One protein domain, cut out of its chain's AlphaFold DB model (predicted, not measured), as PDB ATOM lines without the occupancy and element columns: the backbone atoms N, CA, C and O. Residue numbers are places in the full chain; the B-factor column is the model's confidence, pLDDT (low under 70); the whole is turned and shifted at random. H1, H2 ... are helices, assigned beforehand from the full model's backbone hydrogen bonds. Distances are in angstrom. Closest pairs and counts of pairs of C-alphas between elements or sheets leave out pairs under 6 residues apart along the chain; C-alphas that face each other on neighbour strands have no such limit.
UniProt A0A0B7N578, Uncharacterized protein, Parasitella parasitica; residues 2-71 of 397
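What this domain is: This is residues 2 to 71 of the 397 residues of an uncharacterized protein of Parasitella parasitica (UniProt A0A0B7N578). A long helix, H4, forms one side of a small body and then sticks out of it as a free arm, made of residues 63 to 71, of which 63 to 70 belong to H4. H3 packs on the nearer part of H4 as a helical hairpin, H2 runs loosely near H4, separate from H3, and the short H1 sits near H2 at the end of the body away from the arm. The printed part has 70 residues, with four named helices in the order H1, H2, H3, H4 and no named strand, class all helix. It is loose, with a radius of gyration of the C-alphas of 14.0 A, and spans 48 by 20 by 20 A, the arm adding to the length.

How they stand to each other: H1, residues 6 to 10, is close to but not clearly touching H2, residues 13 to 23; their closest C-alphas, of Tyr 8 and Arg 16, are 6.6 A apart. H2 is close to but not clearly touching H4, residues 47 to 70, with the closest C-alphas, of Arg 21 and Met 53, 7.4 A apart, at a shallow tilt of 24 degrees, the same way. H3, residues 29 to 38, touches residues 50 to 61 of H4 in a hairpin, at a shallow tilt of 27 degrees, opposite ways; their closest C-alphas, of Phe 29 and Ala 57, are 5.1 A apart. H2 and H3 are apart, as is H1 from H3 and from H4. Every O i to N i+4 pair is within hydrogen-bond range in H2 and H3, against 19 of 20 in H4 and 0 of 1 in H1, where 0 of 2 O i to N i+3 pairs are.

Where its parts are: H1 begins at C-alpha 6 (78.294, 76.618, 79.529). H2 measures 15.1 A and H3 14.2 A. H4 measures 34.3 A and ends at C-alpha 70 (112.992, 108.793, 82.012).

The domain as a whole: The C-alphas farthest apart, of Thr 10 and Lys 71, are 48.6 A apart. The printed part has no cut, and no link is long. In this model pLDDT is under 70 at residues 2 to 9, 41 to 42 and 71.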
ATOM      1  N   VAL A   2      84.441  81.818  73.079       58.00
ATOM      2  CA  VAL A   2      84.844  81.001  74.256       58.00
ATOM      3  C   VAL A   2      83.942  81.283  75.467       58.00
ATOM      4  O   VAL A   2      83.463  80.360  76.120       58.00
ATOM      5  N   LEU A   3      83.639  82.560  75.713       59.50
ATOM      6  CA  LEU A   3      82.858  83.035  76.866       59.50
ATOM      7  C   LEU A   3      81.347  82.755  76.765       59.50
ATOM      8  O   LEU A   3      80.620  82.964  77.728       59.50
ATOM      9  N   SER A   4      80.879  82.271  75.612       58.03
ATOM     10  CA  SER A   4      79.489  81.846  75.381       58.03
ATOM     11  C   SER A   4      79.238  80.384  75.775       58.03
ATOM     12  O   SER A   4      78.122  79.897  75.627       58.03
ATOM     13  N   SER A   5      80.271  79.660  76.221       63.84
ATOM     14  CA  SER A   5      80.168  78.248  76.603       63.84
ATOM     15  C   SER A   5      79.662  78.065  78.042       63.84
ATOM     16  O   SER A   5      79.855  78.920  78.911       63.84
ATOM     17  N   ALA A   6      79.035  76.913  78.301       46.88
ATOM     18  CA  ALA A   6      78.294  76.618  79.529       46.88
ATOM     19  C   ALA A   6      79.025  76.774  80.890       46.88
ATOM     20  O   ALA A   6      78.321  77.076  81.857       46.88
ATOM     21  N   PRO A   7      80.365  76.633  81.049       59.69
ATOM     22  CA  PRO A   7      80.988  76.909  82.349       59.69
ATOM     23  C   PRO A   7      80.944  78.397  82.736       59.69
ATOM     24  O   PRO A   7      80.977  78.713  83.920       59.69
ATOM     25  N   TYR A   8      80.844  79.335  81.786       59.53
ATOM     26  CA  TYR A   8      80.861  80.768  82.117       59.53
ATOM     27  C   TYR A   8      79.530  81.290  82.639       59.53
ATOM     28  O   TYR A   8      79.522  82.130  83.537       59.53
ATOM     29  N   THR A   9      78.410  80.801  82.108       66.38
ATOM     30  CA  THR A   9      77.066  81.241  82.514       66.38
ATOM     31  C   THR A   9      76.672  80.719  83.895       66.38
ATOM     32  O   THR A   9      75.969  81.418  84.619       66.38
ATOM     33  N   THR A  10      77.157  79.530  84.265       75.19
ATOM     34  CA  THR A  10      76.790  78.792  85.488       75.19
ATOM     35  C   THR A  10      77.714  79.037  86.686       75.19
ATOM     36  O   THR A  10      77.283  78.873  87.825       75.19
ATOM     37  N   THR A  11      78.967  79.449  86.464       80.19
ATOM     38  CA  THR A  11      79.917  79.757  87.550       80.19
ATOM     39  C   THR A  11      79.582  81.060  88.276       80.19
ATOM     40  O   THR A  11      79.001  81.990  87.706       80.19
ATOM     41  N   SER A  12      79.977  81.138  89.554       88.44
ATOM     42  CA  SER A  12      79.731  82.315  90.394       88.44
ATOM     43  C   SER A  12      80.474  83.553  89.878       88.44
ATOM     44  O   SER A  12      81.514  83.442  89.222       88.44
ATOM     45  N   SER A  13      79.972  84.750  90.207       86.56
ATOM     46  CA  SER A  13      80.605  86.022  89.822       86.56
ATOM     47  C   SER A  13      82.087  86.057  90.193       86.56
ATOM     48  O   SER A  13      82.925  86.307  89.334       86.56
ATOM     49  N   PHE A  14      82.427  85.677  91.428       88.88
ATOM     50  CA  PHE A  14      83.805  85.629  91.915       88.88
ATOM     51  C   PHE A  14      84.706  84.662  91.124       88.88
ATOM     52  O   PHE A  14      85.862  84.985  90.840       88.88
ATOM     53  N   GLN A  15      84.197  83.494  90.714       90.25
ATOM     54  CA  GLN A  15      84.942  82.572  89.845       90.25
ATOM     55  C   GLN A  15      85.136  83.162  88.442       90.25
ATOM     56  O   GLN A  15      86.251  83.127  87.915       90.25
ATOM     57  N   ARG A  16      84.087  83.765  87.864       87.81
ATOM     58  CA  ARG A  16      84.135  84.438  86.556       87.81
ATOM     59  C   ARG A  16      85.129  85.605  86.562       87.81
ATOM     60  O   ARG A  16      85.920  85.729  85.633       87.81
ATOM     61  N   GLU A  17      85.147  86.410  87.624       90.50
ATOM     62  CA  GLU A  17      86.106  87.498  87.851       90.50
ATOM     63  C   GLU A  17      87.544  86.994  88.000       90.50
ATOM     64  O   GLU A  17      88.450  87.519  87.349       90.50
ATOM     65  N   ARG A  18      87.767  85.962  88.829       92.62
ATOM     66  CA  ARG A  18      89.094  85.361  89.024       92.62
ATOM     67  C   ARG A  18      89.638  84.789  87.716       92.62
ATOM     68  O   ARG A  18      90.817  84.993  87.425       92.62
ATOM     69  N   PHE A  19      88.791  84.140  86.912       91.94
ATOM     70  CA  PHE A  19      89.168  83.715  85.566       91.94
ATOM     71  C   PHE A  19      89.505  84.913  84.672       91.94
ATOM     72  O   PHE A  19      90.581  84.929  84.080       91.94
ATOM     73  N   LEU A  20      88.634  85.931  84.588       92.44
ATOM     74  CA  LEU A  20      88.849  87.074  83.692       92.44
ATOM     75  C   LEU A  20      90.176  87.785  83.994       92.44
ATOM     76  O   LEU A  20      90.948  88.066  83.081       92.44
ATOM     77  N   ARG A  21      90.467  88.010  85.282       93.88
ATOM     78  CA  ARG A  21      91.724  88.608  85.755       93.88
ATOM     79  C   ARG A  21      92.953  87.768  85.410       93.88
ATOM     80  O   ARG A  21      93.988  88.340  85.087       93.88
ATOM     81  N   ALA A  22      92.855  86.439  85.465       94.38
ATOM     82  CA  ALA A  22      93.937  85.554  85.042       94.38
ATOM     83  C   ALA A  22      94.127  85.587  83.514       94.38
ATOM     84  O   ALA A  22      95.248  85.747  83.039       94.38
ATOM     85  N   PHE A  23      93.031  85.508  82.756       94.00
ATOM     86  CA  PHE A  23      93.019  85.475  81.292       94.00
ATOM     87  C   PHE A  23      93.546  86.769  80.651       94.00
ATOM     88  O   PHE A  23      94.308  86.709  79.688       94.00
ATOM     89  N   THR A  24      93.206  87.941  81.199       95.00
ATOM     90  CA  THR A  24      93.673  89.241  80.674       95.00
ATOM     91  C   THR A  24      94.871  89.822  81.436       95.00
ATOM     92  O   THR A  24      95.213  90.985  81.224       95.00
ATOM     93  N   LYS A  25      95.529  89.056  82.322       95.06
ATOM     94  CA  LYS A  25      96.647  89.511  83.185       95.06
ATOM     95  C   LYS A  25      97.771  90.210  82.410       95.06
ATOM     96  O   LYS A  25      98.435  91.126  82.908       95.06
ATOM     97  N   GLU A  26      98.012  89.755  81.187       95.19
ATOM     98  CA  GLU A  26      99.108  90.202  80.327       95.19
ATOM     99  C   GLU A  26      98.692  91.270  79.313       95.19
ATOM    100  O   GLU A  26      99.550  91.842  78.647       95.19
ATOM    101  N   TRP A  27      97.400  91.593  79.232       96.81
ATOM    102  CA  TRP A  27      96.879  92.512  78.228       96.81
ATOM    103  C   TRP A  27      97.187  93.972  78.587       96.81
ATOM    104  O   TRP A  27      97.335  94.347  79.754       96.81
ATOM    105  N   ASP A  28      97.320  94.783  77.544       96.31
ATOM    106  CA  ASP A  28      97.442  96.237  77.610       96.31
ATOM    107  C   ASP A  28      96.052  96.900  77.670       96.31
ATOM    108  O   ASP A  28      95.019  96.248  77.480       96.31
ATOM    109  N   PHE A  29      96.007  98.207  77.952       97.06
ATOM    110  CA  PHE A  29      94.748  98.953  78.030       97.06
ATOM    111  C   PHE A  29      93.978  98.935  76.699       97.06
ATOM    112  O   PHE A  29      92.747  98.880  76.705       97.06
ATOM    113  N   SER A  30      94.686  98.931  75.562       96.81
ATOM    114  CA  SER A  30      94.077  98.914  74.228       96.81
ATOM    115  C   SER A  30      93.283  97.627  73.997       96.81
ATOM    116  O   SER A  30      92.074  97.685  73.798       96.81
ATOM    117  N   LYS A  31      93.922  96.456  74.115       96.44
ATOM    118  CA  LYS A  31      93.257  95.151  73.938       96.44
ATOM    119  C   LYS A  31      92.149  94.925  74.958       96.44
ATOM    120  O   LYS A  31      91.116  94.353  74.624       96.44
ATOM    121  N   LEU A  32      92.346  95.361  76.204       96.75
ATOM    122  CA  LEU A  32      91.359  95.167  77.263       96.75
ATOM    123  C   LEU A  32      90.110  96.044  77.069       96.75
ATOM    124  O   LEU A  32      88.995  95.575  77.299       96.75
ATOM    125  N   SER A  33      90.271  97.292  76.618       96.50
ATOM    126  CA  SER A  33      89.141  98.177  76.298       96.50
ATOM    127  C   SER A  33      88.410  97.742  75.028       96.50
ATOM    128  O   SER A  33      87.182  97.670  75.039       96.50
ATOM    129  N   GLU A  34      89.140  97.342  73.986       95.56
ATOM    130  CA  GLU A  34      88.582  96.749  72.767       95.56
ATOM    131  C   GLU A  34      87.788  95.461  73.067       95.56
ATOM    132  O   GLU A  34      86.653  95.294  72.622       95.56
ATOM    133  N   PHE A  35      88.316  94.580  73.917       94.50
ATOM    134  CA  PHE A  35      87.611  93.383  74.379       94.50
ATOM    135  C   PHE A  35      86.349  93.701  75.187       94.50
ATOM    136  O   PHE A  35      85.317  93.069  74.968       94.50
ATOM    137  N   PHE A  36      86.381  94.692  76.085       93.31
ATOM    138  CA  PHE A  36      85.178  95.119  76.806       93.31
ATOM    139  C   PHE A  36      84.147  95.844  75.925       93.31
ATOM    140  O   PHE A  36      82.984  95.912  76.332       93.31
ATOM    141  N   MET A  37      84.549  96.327  74.742       91.75
ATOM    142  CA  MET A  37      83.679  96.877  73.698       91.75
ATOM    143  C   MET A  37      83.041  95.772  72.834       91.75
ATOM    144  O   MET A  37      81.837  95.819  72.595       91.75
ATOM    145  N   TYR A  38      83.801  94.752  72.411       90.62
ATOM    146  CA  TYR A  38      83.255  93.600  71.670       90.62
ATOM    147  C   TYR A  38      82.500  92.591  72.549       90.62
ATOM    148  O   TYR A  38      81.730  91.776  72.035       90.62
ATOM    149  N   LEU A  39      82.688  92.634  73.870       88.00
ATOM    150  CA  LEU A  39      81.862  91.909  74.835       88.00
ATOM    151  C   LEU A  39      80.427  92.448  74.821       88.00
ATOM    152  O   LEU A  39      80.064  93.331  75.603       88.00
ATOM    153  N   GLN A  40      79.607  91.850  73.955       73.44
ATOM    154  CA  GLN A  40      78.157  92.014  73.948       73.44
ATOM    155  C   GLN A  40      77.588  91.874  75.370       73.44
ATOM    156  O   GLN A  40      78.040  91.046  76.169       73.44
ATOM    157  N   SER A  41      76.549  92.662  75.663       66.19
ATOM    158  CA  SER A  41      75.921  92.761  76.991       66.19
ATOM    159  C   SER A  41      75.633  91.422  77.716       66.19
ATOM    160  O   SER A  41      75.882  91.366  78.923       66.19
ATOM    161  N   PRO A  42      75.208  90.319  77.045       66.62
ATOM    162  CA  PRO A  42      74.852  89.054  77.710       66.62
ATOM    163  C   PRO A  42      75.923  88.407  78.604       66.62
ATOM    164  O   PRO A  42      75.590  87.541  79.409       66.62
ATOM    165  N   ALA A  43      77.196  88.809  78.510       73.69
ATOM    166  CA  ALA A  43      78.255  88.289  79.380       73.69
ATOM    167  C   ALA A  43      78.069  88.634  80.878       73.69
ATOM    168  O   ALA A  43      78.694  87.994  81.729       73.69
ATOM    169  N   ASN A  44      77.227  89.628  81.209       79.75
ATOM    170  CA  ASN A  44      76.861  90.005  82.584       79.75
ATOM    171  C   ASN A  44      78.076  90.168  83.523       79.75
ATOM    172  O   ASN A  44      78.108  89.648  84.638       79.75
ATOM    173  N   ILE A  45      79.106  90.869  83.039       89.00
ATOM    174  CA  ILE A  45      80.301  91.239  83.811       89.00
ATOM    175  C   ILE A  45      80.037  92.603  84.452       89.00
ATOM    176  O   ILE A  45      79.783  93.563  83.719       89.00
ATOM    177  N   ASP A  46      80.118  92.689  85.786       90.94
ATOM    178  CA  ASP A  46      79.884  93.931  86.539       90.94
ATOM    179  C   ASP A  46      80.747  95.077  85.982       90.94
ATOM    180  O   ASP A  46      81.960  94.951  85.775       90.94
ATOM    181  N   TYR A  47      80.106  96.220  85.750       92.75
ATOM    182  CA  TYR A  47      80.746  97.460  85.337       92.75
ATOM    183  C   TYR A  47      81.909  97.854  86.263       92.75
ATOM    184  O   TYR A  47      82.956  98.277  85.777       92.75
ATOM    185  N   LYS A  48      81.788  97.625  87.580       94.31
ATOM    186  CA  LYS A  48      82.871  97.848  88.554       94.31
ATOM    187  C   LYS A  48      84.115  97.024  88.223       94.31
ATOM    188  O   LYS A  48      85.222  97.556  88.252       94.31
ATOM    189  N   VAL A  49      83.940  95.751  87.860       93.50
ATOM    190  CA  VAL A  49      85.038  94.852  87.470       93.50
ATOM    191  C   VAL A  49      85.696  95.355  86.189       93.50
ATOM    192  O   VAL A  49      86.923  95.473  86.151       93.50
ATOM    193  N   LYS A  50      84.899  95.737  85.176       94.50
ATOM    194  CA  LYS A  50      85.418  96.341  83.935       94.50
ATOM    195  C   LYS A  50      86.268  97.583  84.237       94.50
ATOM    196  O   LYS A  50      87.398  97.678  83.763       94.50
ATOM    197  N   CYS A  51      85.765  98.501  85.067       96.44
ATOM    198  CA  CYS A  51      86.480  99.713  85.472       96.44
ATOM    199  C   CYS A  51      87.789  99.416  86.215       96.44
ATOM    200  O   CYS A  51      88.819  99.982  85.855       96.44
ATOM    201  N   VAL A  52      87.778  98.520  87.210       96.31
ATOM    202  CA  VAL A  52      88.988  98.178  87.978       96.31
ATOM    203  C   VAL A  52      90.042  97.532  87.081       96.31
ATOM    204  O   VAL A  52      91.199  97.940  87.127       96.31
ATOM    205  N   MET A  53      89.663  96.583  86.218       96.19
ATOM    206  CA  MET A  53      90.609  95.927  85.307       96.19
ATOM    207  C   MET A  53      91.202  96.915  84.286       96.19
ATOM    208  O   MET A  53      92.404  96.880  84.026       96.19
ATOM    209  N   LEU A  54      90.398  97.845  83.756       97.38
ATOM    210  CA  LEU A  54      90.881  98.912  82.871       97.38
ATOM    211  C   LEU A  54      91.826  99.889  83.584       97.38
ATOM    212  O   LEU A  54      92.858 100.261  83.026       97.38
ATOM    213  N   GLN A  55      91.518 100.277  84.823       97.31
ATOM    214  CA  GLN A  55      92.376 101.146  85.633       97.31
ATOM    215  C   GLN A  55      93.709 100.465  85.988       97.31
ATOM    216  O   GLN A  55      94.763 101.102  85.955       97.31
ATOM    217  N   GLU A  56      93.678  99.162  86.274       96.62
ATOM    218  CA  GLU A  56      94.853  98.331  86.549       96.62
ATOM    219  C   GLU A  56      95.763  98.207  85.310       96.62
ATOM    220  O   GLU A  56      96.973  98.433  85.406       96.62
ATOM    221  N   ALA A  57      95.183  97.960  84.128       96.50
ATOM    222  CA  ALA A  57      95.912  97.927  82.858       96.50
ATOM    223  C   ALA A  57      96.519  99.294  82.489       96.50
ATOM    224  O   ALA A  57      97.702  99.367  82.150       96.50
ATOM    225  N   ALA A  58      95.761 100.388  82.628       96.75
ATOM    226  CA  ALA A  58      96.251 101.746  82.374       96.75
ATOM    227  C   ALA A  58      97.407 102.141  83.314       96.75
ATOM    228  O   ALA A  58      98.363 102.797  82.892       96.75
ATOM    229  N   ARG A  59      97.364 101.713  84.586       96.00
ATOM    230  CA  ARG A  59      98.465 101.907  85.544       96.00
ATOM    231  C   ARG A  59      99.733 101.171  85.088       96.00
ATOM    232  O   ARG A  59     100.791 101.792  84.982       96.00
ATOM    233  N   LYS A  60      99.608  99.880  84.765       94.75
ATOM    234  CA  LYS A  60     100.697  99.006  84.291       94.75
ATOM    235  C   LYS A  60     101.342  99.526  82.996       94.75
ATOM    236  O   LYS A  60     102.569  99.523  82.853       94.75
ATOM    237  N   GLU A  61     100.537 100.029  82.063       94.75
ATOM    238  CA  GLU A  61     101.026 100.663  80.834       94.75
ATOM    239  C   GLU A  61     101.762 101.982  81.121       94.75
ATOM    240  O   GLU A  61     102.880 102.179  80.638       94.75
ATOM    241  N   ARG A  62     101.204 102.857  81.970       94.25
ATOM    242  CA  ARG A  62     101.845 104.116  82.389       94.25
ATOM    243  C   ARG A  62     103.213 103.889  83.039       94.25
ATOM    244  O   ARG A  62     104.137 104.659  82.779       94.25
ATOM    245  N   GLU A  63     103.360 102.846  83.851       91.50
ATOM    246  CA  GLU A  63     104.643 102.447  84.450       91.50
ATOM    247  C   GLU A  63     105.644 101.995  83.370       91.50
ATOM    248  O   GLU A  63     106.765 102.510  83.295       91.50
ATOM    249  N   THR A  64     105.202 101.126  82.456       89.12
ATOM    250  CA  THR A  64     106.013 100.589  81.347       89.12
ATOM    251  C   THR A  64     106.491 101.679  80.373       89.12
ATOM    252  O   THR A  64     107.652 101.687  79.950       89.12
ATOM    253  N   LEU A  65     105.624 102.636  80.025       85.94
ATOM    254  CA  LEU A  65     105.960 103.776  79.164       85.94
ATOM    255  C   LEU A  65     106.788 104.839  79.909       85.94
ATOM    256  O   LEU A  65     107.736 105.395  79.348       85.94
ATOM    257  N   GLY A  66     106.487 105.087  81.186       83.25
ATOM    258  CA  GLY A  66     107.206 106.043  82.030       83.25
ATOM    259  C   GLY A  66     108.684 105.688  82.215       83.25
ATOM    260  O   GLY A  66     109.544 106.573  82.141       83.25
ATOM    261  N   ALA A  67     108.997 104.396  82.364       80.62
ATOM    262  CA  ALA A  67     110.370 103.896  82.434       80.62
ATOM    263  C   ALA A  67     111.185 104.232  81.167       80.62
ATOM    264  O   ALA A  67     112.319 104.710  81.262       80.62
ATOM    265  N   LYS A  68     110.590 104.061  79.974       75.50
ATOM    266  CA  LYS A  68     111.235 104.392  78.689       75.50
ATOM    267  C   LYS A  68     111.533 105.890  78.559       75.50
ATOM    268  O   LYS A  68     112.609 106.257  78.092       75.50
ATOM    269  N   LEU A  69     110.619 106.757  79.004       71.81
ATOM    270  CA  LEU A  69     110.775 108.213  78.889       71.81
ATOM    271  C   LEU A  69     111.862 108.783  79.814       71.81
ATOM    272  O   LEU A  69     112.631 109.647  79.387       71.81
ATOM    273  N   ARG A  70     111.981 108.292  81.058       70.06
ATOM    274  CA  ARG A  70     112.992 108.793  82.012       70.06
ATOM    275  C   ARG A  70     114.431 108.548  81.534       70.06
ATOM    276  O   ARG A  70     115.287 109.411  81.725       70.06
ATOM    277  N   LYS A  71     114.687 107.432  80.839       63.78
ATOM    278  CA  LYS A  71     116.037 107.031  80.400       63.78
ATOM    279  C   LYS A  71     116.684 107.986  79.378       63.78
ATOM    280  O   LYS A  71     117.903 107.986  79.254       63.78
TER     281      LYS A  71